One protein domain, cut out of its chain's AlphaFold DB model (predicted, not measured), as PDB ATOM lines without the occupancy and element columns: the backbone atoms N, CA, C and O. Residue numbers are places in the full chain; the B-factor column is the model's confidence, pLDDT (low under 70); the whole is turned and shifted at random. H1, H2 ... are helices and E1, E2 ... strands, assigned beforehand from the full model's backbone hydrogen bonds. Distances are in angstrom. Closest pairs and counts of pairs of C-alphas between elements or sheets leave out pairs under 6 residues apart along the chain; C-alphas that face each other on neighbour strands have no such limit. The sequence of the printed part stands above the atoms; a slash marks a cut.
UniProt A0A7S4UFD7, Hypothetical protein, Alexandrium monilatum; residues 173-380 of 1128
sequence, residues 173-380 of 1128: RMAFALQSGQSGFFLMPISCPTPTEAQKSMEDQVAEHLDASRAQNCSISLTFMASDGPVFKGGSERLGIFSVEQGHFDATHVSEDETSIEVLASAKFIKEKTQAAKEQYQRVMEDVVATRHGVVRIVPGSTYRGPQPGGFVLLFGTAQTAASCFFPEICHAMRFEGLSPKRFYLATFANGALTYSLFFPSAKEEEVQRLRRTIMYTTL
ATOM      1  N   ARG A 173     114.863 107.238  70.796       74.31
ATOM      2  CA  ARG A 173     113.823 108.222  70.448       74.31
ATOM      3  C   ARG A 173     113.082 108.815  71.640       74.31
ATOM      4  O   ARG A 173     112.164 109.614  71.455       74.31
ATOM      5  N   MET A 174     113.468 108.463  72.867       86.25
ATOM      6  CA  MET A 174     112.881 109.072  74.057       86.25
ATOM      7  C   MET A 174     113.122 110.586  74.022       86.25
ATOM      8  O   MET A 174     114.254 111.043  74.096       86.25
ATOM      9  N   ALA A 175     112.064 111.382  73.937       85.25
ATOM     10  CA  ALA A 175     112.176 112.829  73.969       85.25
ATOM     11  C   ALA A 175     110.857 113.439  74.436       85.25
ATOM     12  O   ALA A 175     109.783 112.878  74.211       85.25
ATOM     13  N   PHE A 176     110.927 114.590  75.093       87.25
ATOM     14  CA  PHE A 176     109.744 115.329  75.494       87.25
ATOM     15  C   PHE A 176     109.956 116.842  75.397       87.25
ATOM     16  O   PHE A 176     110.978 117.348  75.856       87.25
ATOM     17  N   ALA A 177     108.978 117.555  74.835       87.31
ATOM     18  CA  ALA A 177     108.973 119.010  74.740       87.31
ATOM     19  C   ALA A 177     107.627 119.584  75.211       87.31
ATOM     20  O   ALA A 177     106.560 119.122  74.810       87.31
ATOM     21  N   LEU A 178     107.684 120.620  76.044       85.62
ATOM     22  CA  LEU A 178     106.569 121.498  76.394       85.62
ATOM     23  C   LEU A 178     106.911 122.894  75.912       85.62
ATOM     24  O   LEU A 178     107.790 123.543  76.472       85.62
ATOM     25  N   GLN A 179     106.192 123.366  74.908       83.56
ATOM     26  CA  GLN A 179     106.376 124.707  74.377       83.56
ATOM     27  C   GLN A 179     105.139 125.548  74.679       83.56
ATOM     28  O   GLN A 179     104.003 125.118  74.482       83.56
ATOM     29  N   SER A 180     105.372 126.752  75.178       80.88
ATOM     30  CA  SER A 180     104.411 127.846  75.235       80.88
ATOM     31  C   SER A 180     104.973 129.020  74.430       80.88
ATOM     32  O   SER A 180     106.145 129.011  74.058       80.88
ATOM     33  N   GLY A 181     104.169 130.056  74.179       70.81
ATOM     34  CA  GLY A 181     104.651 131.241  73.463       70.81
ATOM     35  C   GLY A 181     105.827 131.954  74.146       70.81
ATOM     36  O   GLY A 181     106.601 132.596  73.448       70.81
ATOM     37  N   GLN A 182     105.975 131.817  75.472       78.50
ATOM     38  CA  GLN A 182     106.971 132.533  76.291       78.50
ATOM     39  C   GLN A 182     107.998 131.618  76.983       78.50
ATOM     40  O   GLN A 182     108.922 132.107  77.635       78.50
ATOM     41  N   SER A 183     107.840 130.295  76.892       86.50
ATOM     42  CA  SER A 183     108.717 129.337  77.567       86.50
ATOM     43  C   SER A 183     108.798 128.007  76.824       86.50
ATOM     44  O   SER A 183     107.778 127.500  76.359       86.50
ATOM     45  N   GLY A 184     109.960 127.366  76.834       89.56
ATOM     46  CA  GLY A 184     110.155 126.015  76.311       89.56
ATOM     47  C   GLY A 184     110.840 125.119  77.337       89.56
ATOM     48  O   GLY A 184     111.819 125.523  77.947       89.56
ATOM     49  N   PHE A 185     110.350 123.901  77.536       91.38
ATOM     50  CA  PHE A 185     111.003 122.890  78.366       91.38
ATOM     51  C   PHE A 185     111.214 121.623  77.548       91.38
ATOM     52  O   PHE A 185     110.253 121.067  77.020       91.38
ATOM     53  N   PHE A 186     112.454 121.158  77.461       92.19
ATOM     54  CA  PHE A 186     112.848 120.032  76.622       92.19
ATOM     55  C   PHE A 186     113.664 119.039  77.432       92.19
ATOM     56  O   PHE A 186     114.525 119.427  78.221       92.19
ATOM     57  N   LEU A 187     113.419 117.756  77.214       90.75
ATOM     58  CA  LEU A 187     114.094 116.672  77.901       90.75
ATOM     59  C   LEU A 187     114.422 115.560  76.909       90.75
ATOM     60  O   LEU A 187     113.559 115.116  76.152       90.75
ATOM     61  N   MET A 188     115.671 115.099  76.941       91.94
ATOM     62  CA  MET A 188     116.172 114.044  76.061       91.94
ATOM     63  C   MET A 188     117.293 113.237  76.737       91.94
ATOM     64  O   MET A 188     118.006 113.777  77.589       91.94
ATOM     65  N   PRO A 189     117.499 111.966  76.364       89.81
ATOM     66  CA  PRO A 189     118.764 111.281  76.554       89.81
ATOM     67  C   PRO A 189     119.860 112.034  75.802       89.81
ATOM     68  O   PRO A 189     119.686 112.404  74.642       89.81
ATOM     69  N   ILE A 190     120.987 112.250  76.465       89.69
ATOM     70  CA  ILE A 190     122.179 112.846  75.873       89.69
ATOM     71  C   ILE A 190     123.328 111.847  75.914       89.69
ATOM     72  O   ILE A 190     123.536 111.128  76.899       89.69
ATOM     73  N   SER A 191     124.108 111.855  74.841       87.00
ATOM     74  CA  SER A 191     125.314 111.051  74.698       87.00
ATOM     75  C   SER A 191     126.404 111.872  74.008       87.00
ATOM     76  O   SER A 191     126.138 112.774  73.213       87.00
ATOM     77  N   CYS A 192     127.653 111.601  74.373       84.56
ATOM     78  CA  CYS A 192     128.834 112.289  73.869       84.56
ATOM     79  C   CYS A 192     129.960 111.254  73.716       84.56
ATOM     80  O   CYS A 192     130.177 110.487  74.657       84.56
ATOM     81  N   PRO A 193     130.668 111.200  72.572       84.19
ATOM     82  CA  PRO A 193     130.594 112.134  71.439       84.19
ATOM     83  C   PRO A 193     129.406 111.890  70.495       84.19
ATOM     84  O   PRO A 193     129.011 112.802  69.776       84.19
ATOM     85  N   THR A 194     128.808 110.696  70.510       86.31
ATOM     86  CA  THR A 194     127.761 110.305  69.553       86.31
ATOM     87  C   THR A 194     126.364 110.623  70.098       86.31
ATOM     88  O   THR A 194     125.932 109.938  71.029       86.31
ATOM     89  N   PRO A 195     125.641 111.617  69.546       86.38
ATOM     90  CA  PRO A 195     124.294 111.957  69.995       86.38
ATOM     91  C   PRO A 195     123.256 110.972  69.442       86.38
ATOM     92  O   PRO A 195     123.416 110.439  68.339       86.38
ATOM     93  N   THR A 196     122.165 110.778  70.179       84.00
ATOM     94  CA  THR A 196     120.999 110.004  69.723       84.00
ATOM     95  C   THR A 196     120.198 110.772  68.663       84.00
ATOM     96  O   THR A 196     120.354 111.987  68.502       84.00
ATOM     97  N   GLU A 197     119.317 110.080  67.932       82.44
ATOM     98  CA  GLU A 197     118.376 110.731  67.002       82.44
ATOM     99  C   GLU A 197     117.461 111.717  67.754       82.44
ATOM    100  O   GLU A 197     117.284 112.852  67.306       82.44
ATOM    101  N   ALA A 198     116.981 111.333  68.948       85.38
ATOM    102  CA  ALA A 198     116.229 112.217  69.839       85.38
ATOM    103  C   ALA A 198     117.003 113.481  70.215       85.38
ATOM    104  O   ALA A 198     116.432 114.568  70.184       85.38
ATOM    105  N   GLN A 199     118.288 113.352  70.567       89.44
ATOM    106  CA  GLN A 199     119.105 114.500  70.948       89.44
ATOM    107  C   GLN A 199     119.230 115.498  69.792       89.44
ATOM    108  O   GLN A 199     119.015 116.688  70.004       89.44
ATOM    109  N   LYS A 200     119.529 115.028  68.573       86.25
ATOM    110  CA  LYS A 200     119.630 115.904  67.390       86.25
ATOM    111  C   LYS A 200     118.307 116.620  67.118       86.25
ATOM    112  O   LYS A 200     118.274 117.843  67.062       86.25
ATOM    113  N   SER A 201     117.213 115.859  67.040       87.25
ATOM    114  CA  SER A 201     115.883 116.409  66.765       87.25
ATOM    115  C   SER A 201     115.443 117.431  67.818       87.25
ATOM    116  O   SER A 201     114.846 118.451  67.481       87.25
ATOM    117  N   MET A 202     115.749 117.190  69.094       89.50
ATOM    118  CA  MET A 202     115.408 118.129  70.159       89.50
ATOM    119  C   MET A 202     116.279 119.380  70.160       89.50
ATOM    120  O   MET A 202     115.763 120.464  70.414       89.50
ATOM    121  N   GLU A 203     117.575 119.262  69.873       90.38
ATOM    122  CA  GLU A 203     118.441 120.432  69.712       90.38
ATOM    123  C   GLU A 203     117.959 121.333  68.561       90.38
ATOM    124  O   GLU A 203     117.926 122.553  68.730       90.38
ATOM    125  N   ASP A 204     117.487 120.750  67.454       86.75
ATOM    126  CA  ASP A 204     116.886 121.498  66.340       86.75
ATOM    127  C   ASP A 204     115.591 122.215  66.762       86.75
ATOM    128  O   ASP A 204     115.408 123.396  66.464       86.75
ATOM    129  N   GLN A 205     114.717 121.552  67.532       88.56
ATOM    130  CA  GLN A 205     113.503 122.182  68.075       88.56
ATOM    131  C   GLN A 205     113.815 123.315  69.064       88.56
ATOM    132  O   GLN A 205     113.103 124.323  69.103       88.56
ATOM    133  N   VAL A 206     114.869 123.174  69.876       89.75
ATOM    134  CA  VAL A 206     115.338 124.246  70.765       89.75
ATOM    135  C   VAL A 206     115.831 125.429  69.935       89.75
ATOM    136  O   VAL A 206     115.454 126.563  70.227       89.75
ATOM    137  N   ALA A 207     116.623 125.183  68.889       86.88
ATOM    138  CA  ALA A 207     117.105 126.230  67.992       86.88
ATOM    139  C   ALA A 207     115.950 126.976  67.304       86.88
ATOM    140  O   ALA A 207     115.915 128.204  67.332       86.88
ATOM    141  N   GLU A 208     114.957 126.249  66.787       83.62
ATOM    142  CA  GLU A 208     113.738 126.828  66.205       83.62
ATOM    143  C   GLU A 208     112.978 127.705  67.199       83.62
ATOM    144  O   GLU A 208     112.551 128.812  66.863       83.62
ATOM    145  N   HIS A 209     112.840 127.241  68.443       84.94
ATOM    146  CA  HIS A 209     112.174 128.012  69.484       84.94
ATOM    147  C   HIS A 209     112.959 129.282  69.850       84.94
ATOM    148  O   HIS A 209     112.354 130.341  70.033       84.94
ATOM    149  N   LEU A 210     114.293 129.212  69.927       84.06
ATOM    150  CA  LEU A 210     115.146 130.382  70.157       84.06
ATOM    151  C   LEU A 210     114.994 131.404  69.027       84.06
ATOM    152  O   LEU A 210     114.765 132.579  69.306       84.06
ATOM    153  N   ASP A 211     115.062 130.970  67.771       77.94
ATOM    154  CA  ASP A 211     114.947 131.856  66.611       77.94
ATOM    155  C   ASP A 211     113.556 132.514  66.535       77.94
ATOM    156  O   ASP A 211     113.447 133.727  66.334       77.94
ATOM    157  N   ALA A 212     112.485 131.757  66.804       77.31
ATOM    158  CA  ALA A 212     111.122 132.292  66.874       77.31
ATOM    159  C   ALA A 212     110.939 133.308  68.015       77.31
ATOM    160  O   ALA A 212     110.262 134.323  67.842       77.31
ATOM    161  N   SER A 213     111.559 133.056  69.171       76.69
ATOM    162  CA  SER A 213     111.545 133.973  70.318       76.69
ATOM    163  C   SER A 213     112.280 135.275  69.989       76.69
ATOM    164  O   SER A 213     111.800 136.367  70.282       76.69
ATOM    165  N   ARG A 214     113.434 135.181  69.316       71.31
ATOM    166  CA  ARG A 214     114.260 136.342  68.944       71.31
ATOM    167  C   ARG A 214     113.561 137.289  67.984       71.31
ATOM    168  O   ARG A 214     113.765 138.497  68.083       71.31
ATOM    169  N   ALA A 215     112.709 136.763  67.106       65.44
ATOM    170  CA  ALA A 215     111.903 137.571  66.196       65.44
ATOM    171  C   ALA A 215     111.002 138.599  66.918       65.44
ATOM    172  O   ALA A 215     110.514 139.537  66.297       65.44
ATOM    173  N   GLN A 216     110.804 138.454  68.231       69.56
ATOM    174  CA  GLN A 216     109.962 139.328  69.050       69.56
ATOM    175  C   GLN A 216     110.752 140.419  69.799       69.56
ATOM    176  O   GLN A 216     110.170 141.133  70.611       69.56
ATOM    177  N   ASN A 217     112.064 140.553  69.545       71.31
ATOM    178  CA  ASN A 217     112.964 141.509  70.209       71.31
ATOM    179  C   ASN A 217     112.888 141.461  71.753       71.31
ATOM    180  O   ASN A 217     112.767 142.482  72.431       71.31
ATOM    181  N   CYS A 218     112.913 140.249  72.312       78.38
ATOM    182  CA  CYS A 218     112.764 139.989  73.741       78.38
ATOM    183  C   CYS A 218     114.068 139.465  74.374       78.38
ATOM    184  O   CYS A 218     114.979 138.992  73.684       78.38
ATOM    185  N   SER A 219     114.172 139.541  75.705       86.75
ATOM    186  CA  SER A 219     115.290 138.925  76.423       86.75
ATOM    187  C   SER A 219     115.069 137.419  76.487       86.75
ATOM    188  O   SER A 219     113.996 136.987  76.904       86.75
ATOM    189  N   ILE A 220     116.071 136.621  76.141       88.94
ATOM    190  CA  ILE A 220     115.989 135.163  76.138       88.94
ATOM    191  C   ILE A 220     117.044 134.630  77.089       88.94
ATOM    192  O   ILE A 220     118.221 134.989  76.997       88.94
ATOM    193  N   SER A 221     116.620 133.740  77.982       90.56
ATOM    194  CA  SER A 221     117.523 132.913  78.766       90.56
ATOM    195  C   SER A 221     117.281 131.449  78.444       90.56
ATOM    196  O   SER A 221     116.153 130.971  78.523       90.56
ATOM    197  N   LEU A 222     118.346 130.733  78.093       91.88
ATOM    198  CA  LEU A 222     118.323 129.278  78.012       91.88
ATOM    199  C   LEU A 222     119.240 128.699  79.085       91.88
ATOM    200  O   LEU A 222     120.375 129.137  79.259       91.88
ATOM    201  N   THR A 223     118.735 127.699  79.797       92.31
ATOM    202  CA  THR A 223     119.467 126.928  80.798       92.31
ATOM    203  C   THR A 223     119.474 125.466  80.391       92.31
ATOM    204  O   THR A 223     118.419 124.856  80.235       92.31
ATOM    205  N   PHE A 224     120.667 124.895  80.268       92.94
ATOM    206  CA  PHE A 224     120.883 123.468  80.084       92.94
ATOM    207  C   PHE A 224     121.426 122.830  81.361       92.94
ATOM    208  O   PHE A 224     122.320 123.387  82.004       92.94
ATOM    209  N   MET A 225     120.931 121.639  81.692       92.38
ATOM    210  CA  MET A 225     121.399 120.817  82.810       92.38
ATOM    211  C   MET A 225     121.488 119.352  82.388       92.38
ATOM    212  O   MET A 225     120.568 118.824  81.766       92.38
ATOM    213  N   ALA A 226     122.577 118.689  82.772       91.69
ATOM    214  CA  ALA A 226     122.808 117.276  82.510       91.69
ATOM    215  C   ALA A 226     122.942 116.481  83.817       91.69
ATOM    216  O   ALA A 226     123.678 116.894  84.714       91.69
ATOM    217  N   SER A 227     122.283 115.325  83.910       92.12
ATOM    218  CA  SER A 227     122.391 114.400  85.051       92.12
ATOM    219  C   SER A 227     123.776 113.760  85.140       92.12
ATOM    220  O   SER A 227     124.464 113.665  84.127       92.12
ATOM    221  N   ASP A 228     124.210 113.297  86.310       87.25
ATOM    222  CA  ASP A 228     125.440 112.496  86.439       87.25
ATOM    223  C   ASP A 228     125.162 111.007  86.216       87.25
ATOM    224  O   ASP A 228     125.946 110.326  85.559       87.25
ATOM    225  N   GLY A 229     124.024 110.528  86.722       88.56
ATOM    226  CA  GLY A 229     123.550 109.159  86.545       88.56
ATOM    227  C   GLY A 229     122.785 108.941  85.235       88.56
ATOM    228  O   GLY A 229     122.375 109.910  84.580       88.56
ATOM    229  N   PRO A 230     122.579 107.672  84.844       90.19
ATOM    230  CA  PRO A 230     121.943 107.327  83.584       90.19
ATOM    231  C   PRO A 230     120.420 107.480  83.633       90.19
ATOM    232  O   PRO A 230     119.793 107.191  84.651       90.19
ATOM    233  N   VAL A 231     119.811 107.885  82.514       88.94
ATOM    234  CA  VAL A 231     118.353 108.064  82.383       88.94
ATOM    235  C   VAL A 231     117.592 106.741  82.492       88.94
ATOM    236  O   VAL A 231     116.511 106.685  83.085       88.94
ATOM    237  N   PHE A 232     118.158 105.662  81.953       86.56
ATOM    238  CA  PHE A 232     117.669 104.299  82.126       86.56
ATOM    239  C   PHE A 232     118.558 103.565  83.131       86.56
ATOM    240  O   PHE A 232     119.784 103.597  83.030       86.56
ATOM    241  N   LYS A 233     117.952 102.864  84.096       81.12
ATOM    242  CA  LYS A 233     118.699 102.046  85.066       81.12
ATOM    243  C   LYS A 233     119.573 101.020  84.335       81.12
ATOM    244  O   LYS A 233     119.053 100.239  83.544       81.12
ATOM    245  N   GLY A 234     120.878 101.028  84.614       75.06
ATOM    246  CA  GLY A 234     121.865 100.145  83.976       75.06
ATOM    247  C   GLY A 234     122.331 100.577  82.577       75.06
ATOM    248  O   GLY A 234     123.174  99.895  82.003       75.06
ATOM    249  N   GLY A 235     121.809 101.682  82.032       81.62
ATOM    250  CA  GLY A 235     122.277 102.276  80.777       81.62
ATOM    251  C   GLY A 235     123.461 103.232  80.965       81.62
ATOM    252  O   GLY A 235     123.905 103.478  82.086       81.62
ATOM    253  N   SER A 236     123.955 103.791  79.858       82.62
ATOM    254  CA  SER A 236     125.054 104.774  79.825       82.62
ATOM    255  C   SER A 236     124.611 106.193  79.442       82.62
ATOM    256  O   SER A 236     125.346 107.151  79.680       82.62
ATOM    257  N   GLU A 237     123.417 106.348  78.866       87.00
ATOM    258  CA  GLU A 237     122.875 107.638  78.432       87.00
ATOM    259  C   GLU A 237     122.471 108.496  79.630       87.00
ATOM    260  O   GLU A 237     121.798 108.021  80.547       87.00
ATOM    261  N   ARG A 238     122.842 109.775  79.616       90.94
ATOM    262  CA  ARG A 238     122.504 110.731  80.681       90.94
ATOM    263  C   ARG A 238     121.230 111.485  80.313       90.94
ATOM    264  O   ARG A 238     120.840 111.525  79.153       90.94
ATOM    265  N   LEU A 239     120.574 112.105  81.283       91.12
ATOM    266  CA  LEU A 239     119.423 112.971  81.051       91.12
ATOM    267  C   LEU A 239     119.891 114.406  80.791       91.12
ATOM    268  O   LEU A 239     120.554 114.994  81.646       91.12
ATOM    269  N   GLY A 240     119.523 114.977  79.646       92.12
ATOM    270  CA  GLY A 240     119.677 116.395  79.335       92.12
ATOM    271  C   GLY A 240     118.346 117.133  79.428       92.12
ATOM    272  O   GLY A 240     117.313 116.624  78.991       92.12
ATOM    273  N   ILE A 241     118.377 118.334  80.001       92.31
ATOM    274  CA  ILE A 241     117.209 119.196  80.192       92.31
ATOM    275  C   ILE A 241     117.541 120.599  79.683       92.31
ATOM    276  O   ILE A 241     118.502 121.198  80.164       92.31
ATOM    277  N   PHE A 242     116.726 121.138  78.772       92.88
ATOM    278  CA  PHE A 242     116.740 122.553  78.396       92.88
ATOM    279  C   PHE A 242     115.498 123.264  78.927       92.88
ATOM    280  O   PHE A 242     114.381 122.766  78.804       92.88
ATOM    281  N   SER A 243     115.704 124.456  79.474       91.81
ATOM    282  CA  SER A 243     114.657 125.404  79.844       91.81
ATOM    283  C   SER A 243     114.927 126.715  79.121       91.81
ATOM    284  O   SER A 243     116.009 127.277  79.278       91.81
ATOM    285  N   VAL A 244     113.981 127.174  78.312       91.50
ATOM    286  CA  VAL A 244     114.011 128.455  77.606       91.50
ATOM    287  C   VAL A 244     112.949 129.352  78.213       91.50
ATOM    288  O   VAL A 244     111.796 128.946  78.352       91.50
ATOM    289  N   GLU A 245     113.330 130.571  78.556       89.00
ATOM    290  CA  GLU A 245     112.443 131.580  79.114       89.00
ATOM    291  C   GLU A 245     112.610 132.892  78.351       89.00
ATOM    292  O   GLU A 245     113.733 133.351  78.115       89.00
ATOM    293  N   GLN A 246     111.485 133.506  77.999       88.94
ATOM    294  CA  GLN A 246     111.438 134.844  77.429       88.94
ATOM    295  C   GLN A 246     111.099 135.883  78.505       88.94
ATOM    296  O   GLN A 246     110.373 135.617  79.463       88.94
ATOM    297  N   GLY A 247     111.612 137.093  78.324       86.12
ATOM    298  CA  GLY A 247     111.360 138.249  79.175       86.12
ATOM    299  C   GLY A 247     111.514 139.555  78.401       86.12
ATOM    300  O   GLY A 247     111.662 139.554  77.180       86.12
ATOM    301  N   HIS A 248     111.507 140.678  79.108       85.62
ATOM    302  CA  HIS A 248     111.649 142.002  78.507       85.62
ATOM    303  C   HIS A 248     112.968 142.654  78.928       85.62
ATOM    304  O   HIS A 248     113.454 142.428  80.040       85.62
ATOM    305  N   PHE A 249     113.539 143.455  78.029       84.31
ATOM    306  CA  PHE A 249     114.614 144.379  78.372       84.31
ATOM    307  C   PHE A 249     114.021 145.614  79.051       84.31
ATOM    308  O   PHE A 249     112.966 146.097  78.637       84.31
ATOM    309  N   ASP A 250     114.698 146.126  80.079       79.75
ATOM    310  CA  ASP A 250     114.255 147.339  80.775       79.75
ATOM    311  C   ASP A 250     114.515 148.599  79.926       79.75
ATOM    312  O   ASP A 250     113.759 149.568  79.990       79.75
ATOM    313  N   ALA A 251     115.559 148.574  79.088       74.50
ATOM    314  CA  ALA A 251     115.894 149.640  78.150       74.50
ATOM    315  C   ALA A 251     115.307 149.369  76.754       74.50
ATOM    316  O   ALA A 251     115.502 148.297  76.183       74.50
ATOM    317  N   THR A 252     114.617 150.361  76.181       66.81
ATOM    318  CA  THR A 252     113.976 150.260  74.854       66.81
ATOM    319  C   THR A 252     114.846 150.768  73.702       66.81
ATOM    320  O   THR A 252     114.647 150.351  72.564       66.81
ATOM    321  N   HIS A 253     115.824 151.637  73.979       72.94
ATOM    322  CA  HIS A 253     116.766 152.171  72.993       72.94
ATOM    323  C   HIS A 253     118.178 152.181  73.572       72.94
ATOM    324  O   HIS A 253     118.452 152.915  74.520       72.94
ATOM    325  N   VAL A 254     119.067 151.374  72.996       78.69
ATOM    326  CA  VAL A 254     120.454 151.249  73.450       78.69
ATOM    327  C   VAL A 254     121.396 151.341  72.254       78.69
ATOM    328  O   VAL A 254     121.076 150.854  71.170       78.69
ATOM    329  N   SER A 255     122.541 151.998  72.445       80.12
ATOM    330  CA  SER A 255     123.598 152.064  71.434       80.12
ATOM    331  C   SER A 255     124.194 150.675  71.177       80.12
ATOM    332  O   SER A 255     124.400 149.906  72.115       80.12
ATOM    333  N   GLU A 256     124.562 150.378  69.930       72.81
ATOM    334  CA  GLU A 256     125.350 149.180  69.585       72.81
ATOM    335  C   GLU A 256     126.746 149.183  70.231       72.81
ATOM    336  O   GLU A 256     127.404 148.143  70.301       72.81
ATOM    337  N   ASP A 257     127.213 150.351  70.673       81.44
ATOM    338  CA  ASP A 257     128.497 150.545  71.345       81.44
ATOM    339  C   ASP A 257     128.375 150.473  72.884       81.44
ATOM    340  O   ASP A 257     129.382 150.572  73.580       81.44
ATOM    341  N   GLU A 258     127.164 150.301  73.434       86.75
ATOM    342  CA  GLU A 258     126.961 150.113  74.876       86.75
ATOM    343  C   GLU A 258     127.511 148.754  75.328       86.75
ATOM    344  O   GLU A 258     127.281 147.727  74.681       86.75
ATOM    345  N   THR A 259     128.196 148.742  76.473       91.38
ATOM    346  CA  THR A 259     128.852 147.555  77.041       91.38
ATOM    347  C   THR A 259     128.367 147.203  78.445       91.38
ATOM    348  O   THR A 259     128.653 146.107  78.925       91.38
ATOM    349  N   SER A 260     127.649 148.093  79.131       92.44
ATOM    350  CA  SER A 260     127.230 147.904  80.519       92.44
ATOM    351  C   SER A 260     126.122 146.862  80.644       92.44
ATOM    352  O   SER A 260     124.976 147.090  80.250       92.44
ATOM    353  N   ILE A 261     126.415 145.721  81.271       92.19
ATOM    354  CA  ILE A 261     125.411 144.661  81.461       92.19
ATOM    355  C   ILE A 261     124.254 145.089  82.370       92.19
ATOM    356  O   ILE A 261     123.165 144.546  82.232       92.19
ATOM    357  N   GLU A 262     124.458 146.058  83.267       90.25
ATOM    358  CA  GLU A 262     123.394 146.603  84.128       90.25
ATOM    359  C   GLU A 262     122.366 147.419  83.320       90.25
ATOM    360  O   GLU A 262     121.227 147.566  83.749       90.25
ATOM    361  N   VAL A 263     122.749 147.915  82.136       88.56
ATOM    362  CA  VAL A 263     121.845 148.576  81.178       88.56
ATOM    363  C   VAL A 263     121.269 147.567  80.181       88.56
ATOM    364  O   VAL A 263     120.104 147.649  79.798       88.56
ATOM    365  N   LEU A 264     122.096 146.617  79.741       88.56
ATOM    366  CA  LEU A 264     121.791 145.726  78.624       88.56
ATOM    367  C   LEU A 264     120.985 144.478  78.994       88.56
ATOM    368  O   LEU A 264     120.313 143.907  78.131       88.56
ATOM    369  N   ALA A 265     121.119 143.990  80.226       90.00
ATOM    370  CA  ALA A 265     120.479 142.760  80.675       90.00
ATOM    371  C   ALA A 265     119.071 143.018  81.228       90.00
ATOM    372  O   ALA A 265     118.714 144.135  81.587       90.00
ATOM    373  N   SER A 266     118.266 141.962  81.353       89.50
ATOM    374  CA  SER A 266     116.977 142.056  82.047       89.50
ATOM    375  C   SER A 266     117.156 142.124  83.570       89.50
ATOM    376  O   SER A 266     118.066 141.499  84.130       89.50
ATOM    377  N   ALA A 267     116.226 142.779  84.277       87.44
ATOM    378  CA  ALA A 267     116.189 142.787  85.744       87.44
ATOM    379  C   ALA A 267     116.281 141.381  86.369       87.44
ATOM    380  O   ALA A 267     116.898 141.193  87.423       87.44
ATOM    381  N   LYS A 268     115.685 140.372  85.715       86.56
ATOM    382  CA  LYS A 268     115.761 138.969  86.148       86.56
ATOM    383  C   LYS A 268     117.205 138.460  86.114       86.56
ATOM    384  O   LYS A 268     117.688 137.965  87.131       86.56
ATOM    385  N   PHE A 269     117.910 138.655  84.998       89.75
ATOM    386  CA  PHE A 269     119.315 138.262  84.857       89.75
ATOM    387  C   PHE A 269     120.191 138.915  85.936       89.75
ATOM    388  O   PHE A 269     120.954 138.232  86.621       89.75
ATOM    389  N   ILE A 270     120.031 140.222  86.154       89.44
ATOM    390  CA  ILE A 270     120.794 140.978  87.159       89.44
ATOM    391  C   ILE A 270     120.542 140.467  88.581       89.44
ATOM    392  O   ILE A 270     121.462 140.446  89.400       89.44
ATOM    393  N   LYS A 271     119.318 140.040  88.891       87.19
ATOM    394  CA  LYS A 271     118.965 139.513  90.213       87.19
ATOM    395  C   LYS A 271     119.483 138.091  90.447       87.19
ATOM    396  O   LYS A 271     119.832 137.755  91.576       87.19
ATOM    397  N   GLU A 272     119.497 137.256  89.411       84.25
ATOM    398  CA  GLU A 272     119.844 135.832  89.519       84.25
ATOM    399  C   GLU A 272     121.350 135.562  89.472       84.25
ATOM    400  O   GLU A 272     121.824 134.581  90.051       84.25
ATOM    401  N   LYS A 273     122.129 136.405  88.784       86.00
ATOM    402  CA  LYS A 273     123.574 136.198  88.643       86.00
ATOM    403  C   LYS A 273     124.350 136.720  89.852       86.00
ATOM    404  O   LYS A 273     124.109 137.811  90.364       86.00
ATOM    405  N   THR A 274     125.347 135.944  90.277       86.12
ATOM    406  CA  THR A 274     126.302 136.358  91.312       86.12
ATOM    407  C   THR A 274     127.191 137.494  90.809       86.12
ATOM    408  O   THR A 274     127.410 137.630  89.606       86.12
ATOM    409  N   GLN A 275     127.774 138.271  91.727       85.62
ATOM    410  CA  GLN A 275     128.682 139.363  91.363       85.62
ATOM    411  C   GLN A 275     129.866 138.887  90.502       85.62
ATOM    412  O   GLN A 275     130.151 139.477  89.468       85.62
ATOM    413  N   ALA A 276     130.483 137.757  90.863       85.06
ATOM    414  CA  ALA A 276     131.572 137.170  90.083       85.06
ATOM    415  C   ALA A 276     131.139 136.779  88.656       85.06
ATOM    416  O   ALA A 276     131.905 136.959  87.713       85.06
ATOM    417  N   ALA A 277     129.911 136.271  88.481       87.31
ATOM    418  CA  ALA A 277     129.382 135.956  87.156       87.31
ATOM    419  C   ALA A 277     129.165 137.230  86.331       87.31
ATOM    420  O   ALA A 277     129.588 137.284  85.179       87.31
ATOM    421  N   LYS A 278     128.560 138.264  86.931       91.69
ATOM    422  CA  LYS A 278     128.351 139.571  86.295       91.69
ATOM    423  C   LYS A 278     129.659 140.173  85.783       91.69
ATOM    424  O   LYS A 278     129.728 140.566  84.628       91.69
ATOM    425  N   GLU A 279     130.717 140.157  86.589       91.81
ATOM    426  CA  GLU A 279     132.039 140.648  86.174       91.81
ATOM    427  C   GLU A 279     132.593 139.909  84.947       91.81
ATOM    428  O   GLU A 279     133.208 140.527  84.080       91.81
ATOM    429  N   GLN A 280     132.366 138.595  84.836       92.62
ATOM    430  CA  GLN A 280     132.787 137.850  83.648       92.62
ATOM    431  C   GLN A 280     131.946 138.193  82.411       92.62
ATOM    432  O   GLN A 280     132.514 138.363  81.335       92.62
ATOM    433  N   TYR A 281     130.622 138.334  82.550       93.00
ATOM    434  CA  TYR A 281     129.761 138.775  81.445       93.00
ATOM    435  C   TYR A 281     130.122 140.186  80.969       93.00
ATOM    436  O   TYR A 281     130.171 140.412  79.765       93.00
ATOM    437  N   GLN A 282     130.435 141.101  81.891       94.75
ATOM    438  CA  GLN A 282     130.860 142.466  81.576       94.75
ATOM    439  C   GLN A 282     132.123 142.476  80.702       94.75
ATOM    440  O   GLN A 282     132.131 143.095  79.644       94.75
ATOM    441  N   ARG A 283     133.151 141.698  81.072       93.62
ATOM    442  CA  ARG A 283     134.386 141.572  80.272       93.62
ATOM    443  C   ARG A 283     134.135 140.992  78.882       93.62
ATOM    444  O   ARG A 283     134.708 141.458  77.907       93.62
ATOM    445  N   VAL A 284     133.291 139.961  78.785       92.56
ATOM    446  CA  VAL A 284     132.932 139.370  77.486       92.56
ATOM    447  C   VAL A 284     132.192 140.390  76.620       92.56
ATOM    448  O   VAL A 284     132.470 140.472  75.430       92.56
ATOM    449  N   MET A 285     131.287 141.180  77.202       91.88
ATOM    450  CA  MET A 285     130.564 142.231  76.484       91.88
ATOM    451  C   MET A 285     131.511 143.309  75.946       91.88
ATOM    452  O   MET A 285     131.434 143.659  74.771       91.88
ATOM    453  N   GLU A 286     132.437 143.787  76.780       91.06
ATOM    454  CA  GLU A 286     133.473 144.746  76.381       91.06
ATOM    455  C   GLU A 286     134.304 144.220  75.209       91.06
ATOM    456  O   GLU A 286     134.455 144.915  74.206       91.06
ATOM    457  N   ASP A 287     134.777 142.972  75.286       87.69
ATOM    458  CA  ASP A 287     135.568 142.364  74.214       87.69
ATOM    459  C   ASP A 287     134.749 142.193  72.922       87.69
ATOM    460  O   ASP A 287     135.248 142.451  71.826       87.69
ATOM    461  N   VAL A 288     133.487 141.772  73.024       85.62
ATOM    462  CA  VAL A 288     132.586 141.584  71.874       85.62
ATOM    463  C   VAL A 288     132.327 142.906  71.151       85.62
ATOM    464  O   VAL A 288     132.410 142.969  69.924       85.62
ATOM    465  N   VAL A 289     132.048 143.973  71.898       82.25
ATOM    466  CA  VAL A 289     131.805 145.311  71.343       82.25
ATOM    467  C   VAL A 289     133.100 145.915  70.788       82.25
ATOM    468  O   VAL A 289     133.083 146.535  69.724       82.25
ATOM    469  N   ALA A 290     134.243 145.689  71.441       78.62
ATOM    470  CA  ALA A 290     135.538 146.173  70.964       78.62
ATOM    471  C   ALA A 290     135.989 145.478  69.667       78.62
ATOM    472  O   ALA A 290     136.517 146.128  68.765       78.62
ATOM    473  N   THR A 291     135.786 144.162  69.557       74.94
ATOM    474  CA  THR A 291     136.304 143.353  68.439       74.94
ATOM    475  C   THR A 291     135.314 143.159  67.290       74.94
ATOM    476  O   THR A 291     135.738 142.936  66.153       74.94
ATOM    477  N   ARG A 292     134.003 143.252  67.564       74.38
ATOM    478  CA  ARG A 292     132.898 142.986  66.618       74.38
ATOM    479  C   ARG A 292     132.929 141.590  65.993       74.38
ATOM    480  O   ARG A 292     132.426 141.387  64.890       74.38
ATOM    481  N   HIS A 293     133.503 140.616  66.690       76.38
ATOM    482  CA  HIS A 293     133.450 139.207  66.309       76.38
ATOM    483  C   HIS A 293     133.236 138.315  67.537       76.38
ATOM    484  O   HIS A 293     133.089 138.800  68.658       76.38
ATOM    485  N   GLY A 294     133.175 136.998  67.321       83.50
ATOM    486  CA  GLY A 294     133.093 136.034  68.413       83.50
ATOM    487  C   GLY A 294     134.300 136.143  69.349       83.50
ATOM    488  O   GLY A 294     135.424 136.321  68.888       83.50
ATOM    489  N   VAL A 295     134.076 136.039  70.654       88.12
ATOM    490  CA  VAL A 295     135.116 136.069  71.689       88.12
ATOM    491  C   VAL A 295     134.914 134.888  72.618       88.12
ATOM    492  O   VAL A 295     133.805 134.652  73.092       88.12
ATOM    493  N   VAL A 296     135.994 134.168  72.923       91.31
ATOM    494  CA  VAL A 296     135.979 133.067  73.890       91.31
ATOM    495  C   VAL A 296     136.962 133.340  75.024       91.31
ATOM    496  O   VAL A 296     138.153 133.539  74.787       91.31
ATOM    497  N   ARG A 297     136.476 133.275  76.265       91.94
ATOM    498  CA  ARG A 297     137.273 133.310  77.497       91.94
ATOM    499  C   ARG A 297     137.161 131.990  78.244       91.94
ATOM    500  O   ARG A 297     136.084 131.410  78.331       91.94
ATOM    501  N   ILE A 298     138.264 131.542  78.834       92.56
ATOM    502  CA  ILE A 298     138.298 130.372  79.713       92.56
ATOM    503  C   ILE A 298     138.655 130.857  81.111       92.56
ATOM    504  O   ILE A 298     139.621 131.599  81.283       92.56
ATOM    505  N   VAL A 299     137.871 130.450  82.106       92.12
ATOM    506  CA  VAL A 299     138.132 130.763  83.515       92.12
ATOM    507  C   VAL A 299     138.093 129.490  84.362       92.12
ATOM    508  O   VAL A 299     137.318 128.579  84.056       92.12
ATOM    509  N   PRO A 300     138.891 129.394  85.440       90.12
ATOM    510  CA  PRO A 300     138.819 128.263  86.359       90.12
ATOM    511  C   PRO A 300     137.426 128.125  86.982       90.12
ATOM    512  O   PRO A 300     136.802 129.132  87.339       90.12
ATOM    513  N   GLY A 301     136.958 126.889  87.180       84.19
ATOM    514  CA  GLY A 301     135.676 126.593  87.835       84.19
ATOM    515  C   GLY A 301     135.544 127.225  89.225       84.19
ATOM    516  O   GLY A 301     134.461 127.677  89.597       84.19
ATOM    517  N   SER A 302     136.666 127.372  89.935       82.25
ATOM    518  CA  SER A 302     136.772 127.987  91.264       82.25
ATOM    519  C   SER A 302     136.376 129.465  91.305       82.25
ATOM    520  O   SER A 302     136.056 129.980  92.375       82.25
ATOM    521  N   THR A 303     136.331 130.134  90.149       81.25
ATOM    522  CA  THR A 303     135.812 131.504  90.009       81.25
ATOM    523  C   THR A 303     134.333 131.586  90.412       81.25
ATOM    524  O   THR A 303     133.870 132.617  90.901       81.25
ATOM    525  N   TYR A 304     133.580 130.494  90.245       76.75
ATOM    526  CA  TYR A 304     132.166 130.409  90.593       76.75
ATOM    527  C   TYR A 304     131.984 129.625  91.896       76.75
ATOM    528  O   TYR A 304     132.440 128.491  92.033       76.75
ATOM    529  N   ARG A 305     131.265 130.205  92.865       64.25
ATOM    530  CA  ARG A 305     130.918 129.503  94.111       64.25
ATOM    531  C   ARG A 305     129.941 128.359  93.812       64.25
ATOM    532  O   ARG A 305     128.921 128.583  93.163       64.25
ATOM    533  N   GLY A 306     130.233 127.150  94.292       62.66
ATOM    534  CA  GLY A 306     129.363 125.986  94.112       62.66
ATOM    535  C   GLY A 306     129.965 124.671  94.626       62.66
ATOM    536  O   GLY A 306     131.135 124.643  95.005       62.66
ATOM    537  N   PRO A 307     129.174 123.581  94.639       53.66
ATOM    538  CA  PRO A 307     129.560 122.292  95.227       53.66
ATOM    539  C   PRO A 307     130.663 121.544  94.456       53.66
ATOM    540  O   PRO A 307     131.283 120.645  95.015       53.66
ATOM    541  N   GLN A 308     130.938 121.912  93.199       59.41
ATOM    542  CA  GLN A 308     132.011 121.335  92.379       59.41
ATOM    543  C   GLN A 308     132.833 122.450  91.701       59.41
ATOM    544  O   GLN A 308     132.568 122.790  90.550       59.41
ATOM    545  N   PRO A 309     133.817 123.054  92.396       60.22
ATOM    546  CA  PRO A 309     134.628 124.153  91.862       60.22
ATOM    547  C   PRO A 309     135.771 123.699  90.927       60.22
ATOM    548  O   PRO A 309     136.574 124.527  90.507       60.22
ATOM    549  N   GLY A 310     135.892 122.399  90.632       74.38
ATOM    550  CA  GLY A 310     136.922 121.858  89.735       74.38
ATOM    551  C   GLY A 310     136.701 122.214  88.259       74.38
ATOM    552  O   GLY A 310     135.642 122.719  87.886       74.38
ATOM    553  N   GLY A 311     137.703 121.944  87.418       87.94
ATOM    554  CA  GLY A 311     137.628 122.119  85.964       87.94
ATOM    555  C   GLY A 311     137.564 123.580  85.505       87.94
ATOM    556  O   GLY A 311     138.154 124.469  86.127       87.94
ATOM    557  N   PHE A 312     136.851 123.831  84.404       92.81
ATOM    558  CA  PHE A 312     136.850 125.124  83.712       92.81
ATOM    559  C   PHE A 312     135.455 125.558  83.258       92.81
ATOM    560  O   PHE A 312     134.548 124.746  83.054       92.81
ATOM    561  N   VAL A 313     135.305 126.867  83.069       92.56
ATOM    562  CA  VAL A 313     134.135 127.497  82.458       92.56
ATOM    563  C   VAL A 313     134.574 128.211  81.189       92.56
ATOM    564  O   VAL A 313     135.466 129.058  81.230       92.56
ATOM    565  N   LEU A 314     133.934 127.873  80.072       94.62
ATOM    566  CA  LEU A 314     134.134 128.530  78.788       94.62
ATOM    567  C   LEU A 314     133.004 129.536  78.571       94.62
ATOM    568  O   LEU A 314     131.826 129.184  78.579       94.62
ATOM    569  N   LEU A 315     133.376 130.795  78.393       94.19
ATOM    570  CA  LEU A 315     132.483 131.905  78.114       94.19
ATOM    571  C   LEU A 315     132.648 132.295  76.653       94.19
ATOM    572  O   LEU A 315     133.739 132.694  76.256       94.19
ATOM    573  N   PHE A 316     131.590 132.186  75.863       93.12
ATOM    574  CA  PHE A 316     131.588 132.616  74.468       93.12
ATOM    575  C   PHE A 316     130.612 133.777  74.306       93.12
ATOM    576  O   PHE A 316     129.477 133.680  74.757       93.12
ATOM    577  N   GLY A 317     131.037 134.874  73.692       90.38
ATOM    578  CA  GLY A 317     130.190 136.019  73.376       90.38
ATOM    579  C   GLY A 317     130.318 136.408  71.913       90.38
ATOM    580  O   GLY A 317     131.365 136.201  71.306       90.38
ATOM    581  N   THR A 318     129.264 136.971  71.336       84.88
ATOM    582  CA  THR A 318     129.290 137.473  69.960       84.88
ATOM    583  C   THR A 318     128.251 138.572  69.755       84.88
ATOM    584  O   THR A 318     127.158 138.517  70.325       84.88
ATOM    585  N   ALA A 319     128.598 139.575  68.949       74.38
ATOM    586  CA  ALA A 319     127.681 140.601  68.471       74.38
ATOM    587  C   ALA A 319     127.054 140.057  67.189       74.38
ATOM    588  O   ALA A 319     127.740 139.934  66.174       74.38
ATOM    589  N   GLN A 320     125.794 139.625  67.235       64.38
ATOM    590  CA  GLN A 320     125.233 138.898  66.103       64.38
ATOM    591  C   GLN A 320     124.487 139.814  65.123       64.38
ATOM    592  O   GLN A 320     123.528 140.479  65.499       64.38
ATOM    593  N   THR A 321     124.889 139.759  63.848       49.91
ATOM    594  CA  THR A 321     124.244 140.410  62.686       49.91
ATOM    595  C   THR A 321     123.398 139.453  61.825       49.91
ATOM    596  O   THR A 321     122.708 139.903  60.914       49.91
ATOM    597  N   ALA A 322     123.423 138.138  62.094       46.69
ATOM    598  CA  ALA A 322     122.720 137.104  61.319       46.69
ATOM    599  C   ALA A 322     121.476 136.529  62.035       46.69
ATOM    600  O   ALA A 322     121.388 136.536  63.263       46.69
ATOM    601  N   ALA A 323     120.530 136.002  61.246       44.88
ATOM    602  CA  ALA A 323     119.177 135.633  61.675       44.88
ATOM    603  C   ALA A 323     119.053 134.389  62.591       44.88
ATOM    604  O   ALA A 323     118.034 134.277  63.267       44.88
ATOM    605  N   SER A 324     120.040 133.481  62.655       57.69
ATOM    606  CA  SER A 324     119.943 132.206  63.402       57.69
ATOM    607  C   SER A 324     120.921 132.107  64.576       57.69
ATOM    608  O   SER A 324     122.064 132.542  64.480       57.69
ATOM    609  N   CYS A 325     120.507 131.537  65.705       66.00
ATOM    610  CA  CYS A 325     121.367 131.315  66.876       66.00
ATOM    611  C   CYS A 325     122.503 130.295  66.603       66.00
ATOM    612  O   CYS A 325     122.245 129.272  65.983       66.00
ATOM    613  N   PHE A 326     123.720 130.499  67.145       79.81
ATOM    614  CA  PHE A 326     124.859 129.543  67.064       79.81
ATOM    615  C   PHE A 326     124.662 128.235  67.865       79.81
ATOM    616  O   PHE A 326     125.615 127.501  68.138       79.81
ATOM    617  N   PHE A 327     123.451 127.989  68.364       87.12
ATOM    618  CA  PHE A 327     123.180 126.931  69.331       87.12
ATOM    619  C   PHE A 327     123.468 125.528  68.765       87.12
ATOM    620  O   PHE A 327     124.230 124.802  69.414       87.12
ATOM    621  N   PRO A 328     122.952 125.140  67.578       86.38
ATOM    622  CA  PRO A 328     123.265 123.838  66.990       86.38
ATOM    623  C   PRO A 328     124.765 123.648  66.783       86.38
ATOM    624  O   PRO A 328     125.312 122.588  67.101       86.38
ATOM    625  N   GLU A 329     125.452 124.684  66.305       88.25
ATOM    626  CA  GLU A 329     126.861 124.564  65.973       88.25
ATOM    627  C   GLU A 329     127.752 124.489  67.225       88.25
ATOM    628  O   GLU A 329     128.732 123.747  67.234       88.25
ATOM    629  N   ILE A 330     127.392 125.170  68.320       90.31
ATOM    630  CA  ILE A 330     128.094 125.043  69.611       90.31
ATOM    631  C   ILE A 330     127.846 123.671  70.238       90.31
ATOM    632  O   ILE A 330     128.785 123.047  70.739       90.31
ATOM    633  N   CYS A 331     126.608 123.170  70.191       90.62
ATOM    634  CA  CYS A 331     126.281 121.809  70.620       90.62
ATOM    635  C   CYS A 331     127.115 120.775  69.852       90.62
ATOM    636  O   CYS A 331     127.690 119.864  70.456       90.62
ATOM    637  N   HIS A 332     127.251 120.958  68.538       90.94
ATOM    638  CA  HIS A 332     128.117 120.134  67.706       90.94
ATOM    639  C   HIS A 332     129.601 120.269  68.085       90.94
ATOM    640  O   HIS A 332     130.250 119.248  68.301       90.94
ATOM    641  N   ALA A 333     130.134 121.487  68.234       92.62
ATOM    642  CA  ALA A 333     131.536 121.729  68.591       92.62
ATOM    643  C   ALA A 333     131.939 121.039  69.907       92.62
ATOM    644  O   ALA A 333     133.000 120.423  69.991       92.62
ATOM    645  N   MET A 334     131.067 121.081  70.921       92.81
ATOM    646  CA  MET A 334     131.283 120.377  72.189       92.81
ATOM    647  C   MET A 334     131.401 118.862  71.987       92.81
ATOM    648  O   MET A 334     132.357 118.248  72.457       92.81
ATOM    649  N   ARG A 335     130.464 118.266  71.239       91.38
ATOM    650  CA  ARG A 335     130.479 116.826  70.937       91.38
ATOM    651  C   ARG A 335     131.681 116.407  70.105       91.38
ATOM    652  O   ARG A 335     132.239 115.346  70.365       91.38
ATOM    653  N   PHE A 336     132.067 117.230  69.134       92.44
ATOM    654  CA  PHE A 336     133.224 116.994  68.277       92.44
ATOM    655  C   PHE A 336     134.512 116.862  69.103       92.44
ATOM    656  O   PHE A 336     135.300 115.951  68.872       92.44
ATOM    657  N   GLU A 337     134.675 117.691  70.139       93.56
ATOM    658  CA  GLU A 337     135.797 117.603  71.088       93.56
ATOM    659  C   GLU A 337     135.605 116.548  72.193       93.56
ATOM    660  O   GLU A 337     136.442 116.419  73.089       93.56
ATOM    661  N   GLY A 338     134.499 115.797  72.171       92.06
ATOM    662  CA  GLY A 338     134.170 114.800  73.191       92.06
ATOM    663  C   GLY A 338     133.791 115.395  74.550       92.06
ATOM    664  O   GLY A 338     133.804 114.685  75.556       92.06
ATOM    665  N   LEU A 339     133.433 116.680  74.604       92.44
ATOM    666  CA  LEU A 339     133.087 117.387  75.832       92.44
ATOM    667  C   LEU A 339     131.572 117.521  75.999       92.44
ATOM    668  O   LEU A 339     130.849 117.964  75.111       92.44
ATOM    669  N   SER A 340     131.083 117.199  77.195       88.56
ATOM    670  CA  SER A 340     129.681 117.378  77.578       88.56
ATOM    671  C   SER A 340     129.603 118.304  78.794       88.56
ATOM    672  O   SER A 340     130.125 117.945  79.857       88.56
ATOM    673  N   PRO A 341     128.980 119.494  78.683       89.56
ATOM    674  CA  PRO A 341     128.857 120.391  79.822       89.56
ATOM    675  C   PRO A 341     127.917 119.781  80.868       89.56
ATOM    676  O   PRO A 341     126.918 119.143  80.536       89.56
ATOM    677  N   LYS A 342     128.196 119.997  82.158       88.75
ATOM    678  CA  LYS A 342     127.225 119.653  83.221       88.75
ATOM    679  C   LYS A 342     126.049 120.619  83.234       88.75
ATOM    680  O   LYS A 342     124.923 120.248  83.553       88.75
ATOM    681  N   ARG A 343     126.341 121.869  82.892       89.75
ATOM    682  CA  ARG A 343     125.372 122.944  82.747       89.75
ATOM    683  C   ARG A 343     125.899 123.962  81.755       89.75
ATOM    684  O   ARG A 343     127.114 124.169  81.679       89.75
ATOM    685  N   PHE A 344     124.999 124.630  81.056       92.06
ATOM    686  CA  PHE A 344     125.356 125.876  80.404       92.06
ATOM    687  C   PHE A 344     124.191 126.847  80.324       92.06
ATOM    688  O   PHE A 344     123.032 126.450  80.414       92.06
ATOM    689  N   TYR A 345     124.526 128.124  80.177       92.00
ATOM    690  CA  TYR A 345     123.559 129.208  80.071       92.00
ATOM    691  C   TYR A 345     123.759 129.955  78.764       92.00
ATOM    692  O   TYR A 345     124.902 130.192  78.381       92.00
ATOM    693  N   LEU A 346     122.663 130.365  78.140       92.75
ATOM    694  CA  LEU A 346     122.628 131.337  77.054       92.75
ATOM    695  C   LEU A 346     121.825 132.551  77.524       92.75
ATOM    696  O   LEU A 346     120.778 132.392  78.157       92.75
ATOM    697  N   ALA A 347     122.328 133.750  77.237       90.44
ATOM    698  CA  ALA A 347     121.636 135.009  77.508       90.44
ATOM    699  C   ALA A 347     121.773 135.986  76.330       90.44
ATOM    700  O   ALA A 347     122.868 136.121  75.774       90.44
ATOM    701  N   THR A 348     120.675 136.665  75.984       88.94
ATOM    702  CA  THR A 348     120.657 137.799  75.042       88.94
ATOM    703  C   THR A 348     120.649 139.142  75.768       88.94
ATOM    704  O   THR A 348     120.194 139.246  76.909       88.94
ATOM    705  N   PHE A 349     121.137 140.173  75.080       88.38
ATOM    706  CA  PHE A 349     121.276 141.536  75.590       88.38
ATOM    707  C   PHE A 349     120.660 142.561  74.632       88.38
ATOM    708  O   PHE A 349     120.555 142.311  73.431       88.38
ATOM    709  N   ALA A 350     120.272 143.724  75.162       85.69
ATOM    710  CA  ALA A 350     119.544 144.754  74.417       85.69
ATOM    711  C   ALA A 350     120.326 145.368  73.235       85.69
ATOM    712  O   ALA A 350     119.713 145.854  72.291       85.69
ATOM    713  N   ASN A 351     121.663 145.312  73.245       80.12
ATOM    714  CA  ASN A 351     122.518 145.729  72.121       80.12
ATOM    715  C   ASN A 351     122.654 144.647  71.028       80.12
ATOM    716  O   ASN A 351     123.483 144.776  70.131       80.12
ATOM    717  N   GLY A 352     121.894 143.551  71.120       80.06
ATOM    718  CA  GLY A 352     121.938 142.435  70.173       80.06
ATOM    719  C   GLY A 352     123.056 141.421  70.432       80.06
ATOM    720  O   GLY A 352     123.156 140.426  69.707       80.06
ATOM    721  N   ALA A 353     123.885 141.618  71.462       84.06
ATOM    722  CA  ALA A 353     124.891 140.638  71.841       84.06
ATOM    723  C   ALA A 353     124.257 139.386  72.465       84.06
ATOM    724  O   ALA A 353     123.210 139.426  73.121       84.06
ATOM    725  N   LEU A 354     124.932 138.256  72.282       87.56
ATOM    726  CA  LEU A 354     124.549 136.972  72.850       87.56
ATOM    727  C   LEU A 354     125.761 136.319  73.506       87.56
ATOM    728  O   LEU A 354     126.883 136.415  73.008       87.56
ATOM    729  N   THR A 355     125.527 135.644  74.631       91.62
ATOM    730  CA  THR A 355     126.582 134.965  75.387       91.62
ATOM    731  C   THR A 355     126.192 133.547  75.772       91.62
ATOM    732  O   THR A 355     125.026 133.268  76.046       91.62
ATOM    733  N   TYR A 356     127.198 132.681  75.847       93.25
ATOM    734  CA  TYR A 356     127.161 131.323  76.358       93.25
ATOM    735  C   TYR A 356     128.111 131.193  77.546       93.25
ATOM    736  O   TYR A 356     129.209 131.750  77.549       93.25
ATOM    737  N   SER A 357     127.720 130.411  78.544       93.94
ATOM    738  CA  SER A 357     128.564 130.069  79.691       93.94
ATOM    739  C   SER A 357     128.501 128.574  79.946       93.94
ATOM    740  O   SER A 357     127.522 128.094  80.513       93.94
ATOM    741  N   LEU A 358     129.528 127.849  79.507       94.00
ATOM    742  CA  LEU A 358     129.601 126.389  79.481       94.00
ATOM    743  C   LEU A 358     130.470 125.873  80.637       94.00
ATOM    744  O   LEU A 358     131.619 126.288  80.768       94.00
ATOM    745  N   PHE A 359     129.950 124.969  81.473       92.50
ATOM    746  CA  PHE A 359     130.655 124.471  82.662       92.50
ATOM    747  C   PHE A 359     131.125 123.025  82.486       92.50
ATOM    748  O   PHE A 359     130.306 122.108  82.346       92.50
ATOM    749  N   PHE A 360     132.438 122.821  82.606       92.50
ATOM    750  CA  PHE A 360     133.112 121.532  82.464       92.50
ATOM    751  C   PHE A 360     133.914 121.193  83.734       92.50
ATOM    752  O   PHE A 360     135.134 121.362  83.761       92.50
ATOM    753  N   PRO A 361     133.261 120.710  84.808       86.81
ATOM    754  CA  PRO A 361     133.905 120.537  86.113       86.81
ATOM    755  C   PRO A 361     134.958 119.422  86.167       86.81
ATOM    756  O   PRO A 361     135.716 119.337  87.131       86.81
ATOM    757  N   SER A 362     135.011 118.568  85.143       87.44
ATOM    758  CA  SER A 362     135.949 117.443  85.047       87.44
ATOM    759  C   SER A 362     136.926 117.558  83.874       87.44
ATOM    760  O   SER A 362     137.763 116.675  83.721       87.44
ATOM    761  N   ALA A 363     136.823 118.605  83.046       90.12
ATOM    762  CA  ALA A 363     137.692 118.764  81.881       90.12
ATOM    763  C   ALA A 363     139.068 119.311  82.273       90.12
ATOM    764  O   ALA A 363     139.201 120.122  83.196       90.12
ATOM    765  N   LYS A 364     140.086 118.886  81.530       91.81
ATOM    766  CA  LYS A 364     141.445 119.426  81.588       91.81
ATOM    767  C   LYS A 364     141.532 120.714  80.776       91.81
ATOM    768  O   LYS A 364     140.760 120.933  79.845       91.81
ATOM    769  N   GLU A 365     142.522 121.543  81.092       90.19
ATOM    770  CA  GLU A 365     142.716 122.827  80.410       90.19
ATOM    771  C   GLU A 365     142.907 122.646  78.901       90.19
ATOM    772  O   GLU A 365     142.241 123.307  78.112       90.19
ATOM    773  N   GLU A 366     143.743 121.686  78.497       92.56
ATOM    774  CA  GLU A 366     144.015 121.374  77.090       92.56
ATOM    775  C   GLU A 366     142.745 121.035  76.297       92.56
ATOM    776  O   GLU A 366     142.609 121.440  75.144       92.56
ATOM    777  N   GLU A 367     141.796 120.320  76.904       93.62
ATOM    778  CA  GLU A 367     140.535 119.934  76.259       93.62
ATOM    779  C   GLU A 367     139.659 121.165  76.002       93.62
ATOM    780  O   GLU A 367     139.104 121.334  74.916       93.62
ATOM    781  N   VAL A 368     139.586 122.073  76.977       92.38
ATOM    782  CA  VAL A 368     138.794 123.305  76.865       92.38
ATOM    783  C   VAL A 368     139.462 124.321  75.933       92.38
ATOM    784  O   VAL A 368     138.764 125.054  75.236       92.38
ATOM    785  N   GLN A 369     140.796 124.332  75.846       91.56
ATOM    786  CA  GLN A 369     141.521 125.136  74.856       91.56
ATOM    787  C   GLN A 369     141.270 124.645  73.422       91.56
ATOM    788  O   GLN A 369     141.064 125.472  72.531       91.56
ATOM    789  N   ARG A 370     141.209 123.323  73.185       92.38
ATOM    790  CA  ARG A 370     140.791 122.790  71.876       92.38
ATOM    791  C   ARG A 370     139.363 123.209  71.536       92.38
ATOM    792  O   ARG A 370     139.138 123.765  70.466       92.38
ATOM    793  N   LEU A 371     138.433 123.079  72.485       93.88
ATOM    794  CA  LEU A 371     137.053 123.535  72.302       93.88
ATOM    795  C   LEU A 371     136.947 125.037  72.022       93.88
ATOM    796  O   LEU A 371     136.161 125.431  71.163       93.88
ATOM    797  N   ARG A 372     137.745 125.878  72.691       92.75
ATOM    798  CA  ARG A 372     137.817 127.317  72.396       92.75
ATOM    799  C   ARG A 372     138.127 127.562  70.921       92.75
ATOM    800  O   ARG A 372     137.436 128.359  70.291       92.75
ATOM    801  N   ARG A 373     139.134 126.878  70.376       90.00
ATOM    802  CA  ARG A 373     139.521 127.012  68.967       90.00
ATOM    803  C   ARG A 373     138.429 126.499  68.028       90.00
ATOM    804  O   ARG A 373     138.080 127.191  67.075       90.00
ATOM    805  N   THR A 374     137.838 125.346  68.334       92.38
ATOM    806  CA  THR A 374     136.743 124.769  67.545       92.38
ATOM    807  C   THR A 374     135.532 125.701  67.508       92.38
ATOM    808  O   THR A 374     135.081 126.025  66.415       92.38
ATOM    809  N   ILE A 375     135.089 126.249  68.650       91.19
ATOM    810  CA  ILE A 375     133.996 127.241  68.713       91.19
ATOM    811  C   ILE A 375     134.313 128.467  67.855       91.19
ATOM    812  O   ILE A 375     133.456 128.920  67.098       91.19
ATOM    813  N   MET A 376     135.531 129.005  67.935       88.25
ATOM    814  CA  MET A 376     135.906 130.166  67.128       88.25
ATOM    815  C   MET A 376     135.822 129.872  65.625       88.25
ATOM    816  O   MET A 376     135.242 130.670  64.889       88.25
ATOM    817  N   TYR A 377     136.290 128.708  65.167       90.06
ATOM    818  CA  TYR A 377     136.099 128.277  63.778       90.06
ATOM    819  C   TYR A 377     134.627 128.088  63.414       90.06
ATOM    820  O   TYR A 377     134.187 128.525  62.351       90.06
ATOM    821  N   THR A 378     133.833 127.520  64.316       87.00
ATOM    822  CA  THR A 378     132.389 127.387  64.137       87.00
ATOM    823  C   THR A 378     131.715 128.732  63.853       87.00
ATOM    824  O   THR A 378     130.825 128.806  63.005       87.00
ATOM    825  N   THR A 379     132.173 129.824  64.482       82.88
ATOM    826  CA  THR A 379     131.605 131.162  64.236       82.88
ATOM    827  C   THR A 379     131.850 131.714  62.831       82.88
ATOM    828  O   THR A 379     131.208 132.688  62.439       82.88
ATOM    829  N   LEU A 380     132.755 131.101  62.065       84.06
ATOM    830  CA  LEU A 380     133.087 131.492  60.697       84.06
ATOM    831  C   LEU A 380     132.392 130.622  59.646       84.06
ATOM    832  O   LEU A 380     132.345 131.013  58.484       84.06
TER     833      LEU A 380
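AT A GLANCE: This is residues 173 to 380 of the 1128 residues of the protein "Hypothetical protein" of Alexandrium monilatum (UniProt A0A7S4UFD7). One wide, twisted sheet of eight strands makes the core, with H1 and H6 packed on one face, H5 wedged between these two helices, and H4 on the opposite face. The sheet is built of two halves side by side: E1, E2, E4 and E3 come with H1 from the earlier part of the printed residues, E7, E8, E6 and E5 with H5 from the later part, while the short H2 packs on residues 278 to 285 of H4 and the short H3 only grazes the sheet with its residues 267 to 269. The printed part has 208 residues with six named helices and eight named strands, in the order E1 E2 H1 E3 E4 H2 H3 H4 E5 E6 H5 E7 E8 H6; the class is mixed, helices and strands. The whole is compact, with a radius of gyration of the C-alphas of 16.5 A and spans of 53 by 38 by 33 A.

HOW THE PARTS SIT: Start at the sheet, which runs, strand beside strand, E1, residues 176 to 179; E2, 183 to 190; E4, 238 to 247; E3, 219 to 230; E7, 343 to 348; E8, 353 to 360; E6, 312 to 319; and E5, 295 to 300. Its neighbours are antiparallel, and E1 and E5 are its edge strands. Walk across it by backbone pairs within hydrogen-bond range: N 178 and O 185 at 2.8 A for E1 and E2, N 186 and O 242 at 2.8 A for E2 and E4, N 223 and O 243 at 2.8 A for E4 and E3, N 224 and O 344 at 2.8 A for E3 and E7, N 357 and O 345 at 2.8 A for E7 and E8, N 356 and O 316 at 2.7 A for E8 and E6, N 315 and O 297 at 2.8 A for E6 and E5. E1 and E2, E3 and E4, E5 and E6, and E7 and E8 are hairpins. H1, residues 197 to 214, lies over E2 and E4 at a height over the sheet of 8.6 A and runs along the strands; its closest C-alphas to E2 are Gln 199 and Met 188, 5.9 A apart. H6, residues 365 to 378, is on the same face, over E6 at a height of 8.7 A, and the closest C-alphas of H6 and E5 are Arg 372 and Val 296, 6.2 A. H4, residues 275 to 291, is on the opposite face, at a height of 8.1 A over E6 and, only just, E8, on which 3 of its C-alphas fall; the closest C-alphas of H4 and E6 are Val 288 and Thr 318, 5.6 A. These are three layers, helices on both faces of one sheet. H5, residues 327 to 336, only grazes the sheet; it touches H6, with the closest C-alphas those of Ala 333 and Ile 375, 6.0 A, at a steep tilt of 43 degrees, opposite ways. H1 touches H5 with residues 203 to 207 alone, closest at C-alphas Ala 207 and Phe 327, 6.3 A. E2, H1, E3 and E6, H5, E7 are split strand-helix-strand units, two strands running the same way with another strand between them, each with a right-handed crossover. H2, residues 261 to 264, is not on the sheet but touches H4, at C-alphas Ile 261 and Gln 282, 5.9 A; H3, residues 267 to 272, only grazes the sheet with residues 267 to 269. In H1, H3, H4, H5 and H6 every O i to N i+4 pair is within hydrogen-bond range; H2 is too short for such a pair.

IN THESE COORDINATES: Find C-alpha 176 at (109.744, 115.329, 75.494), where E1 begins, and follow E3, the longest strand, for 33.1 A to C-alpha 230 at (121.943, 107.327, 83.584). E4 measures 29.7 A, E6 23.6 A, E8 23.4 A and E2 21.4 A from first to last C-alpha. H1 measures 26.0 A, H4 24.5 A and H6 19.8 A; H6 ends at C-alpha 378, (132.389, 127.387, 64.137).

THE WHOLE: The two C-alphas farthest apart are those of Gly 234 and Ser 255, 53.4 A. The printed part has no cut, and the long links are E4 to H2, residues 248 to 260, and E5 to E6, 11 residues. The mean pLDDT of the printed part is 85.4, and residues 215 to 216, 252, 305 to 309 and 320 to 325 are under 70.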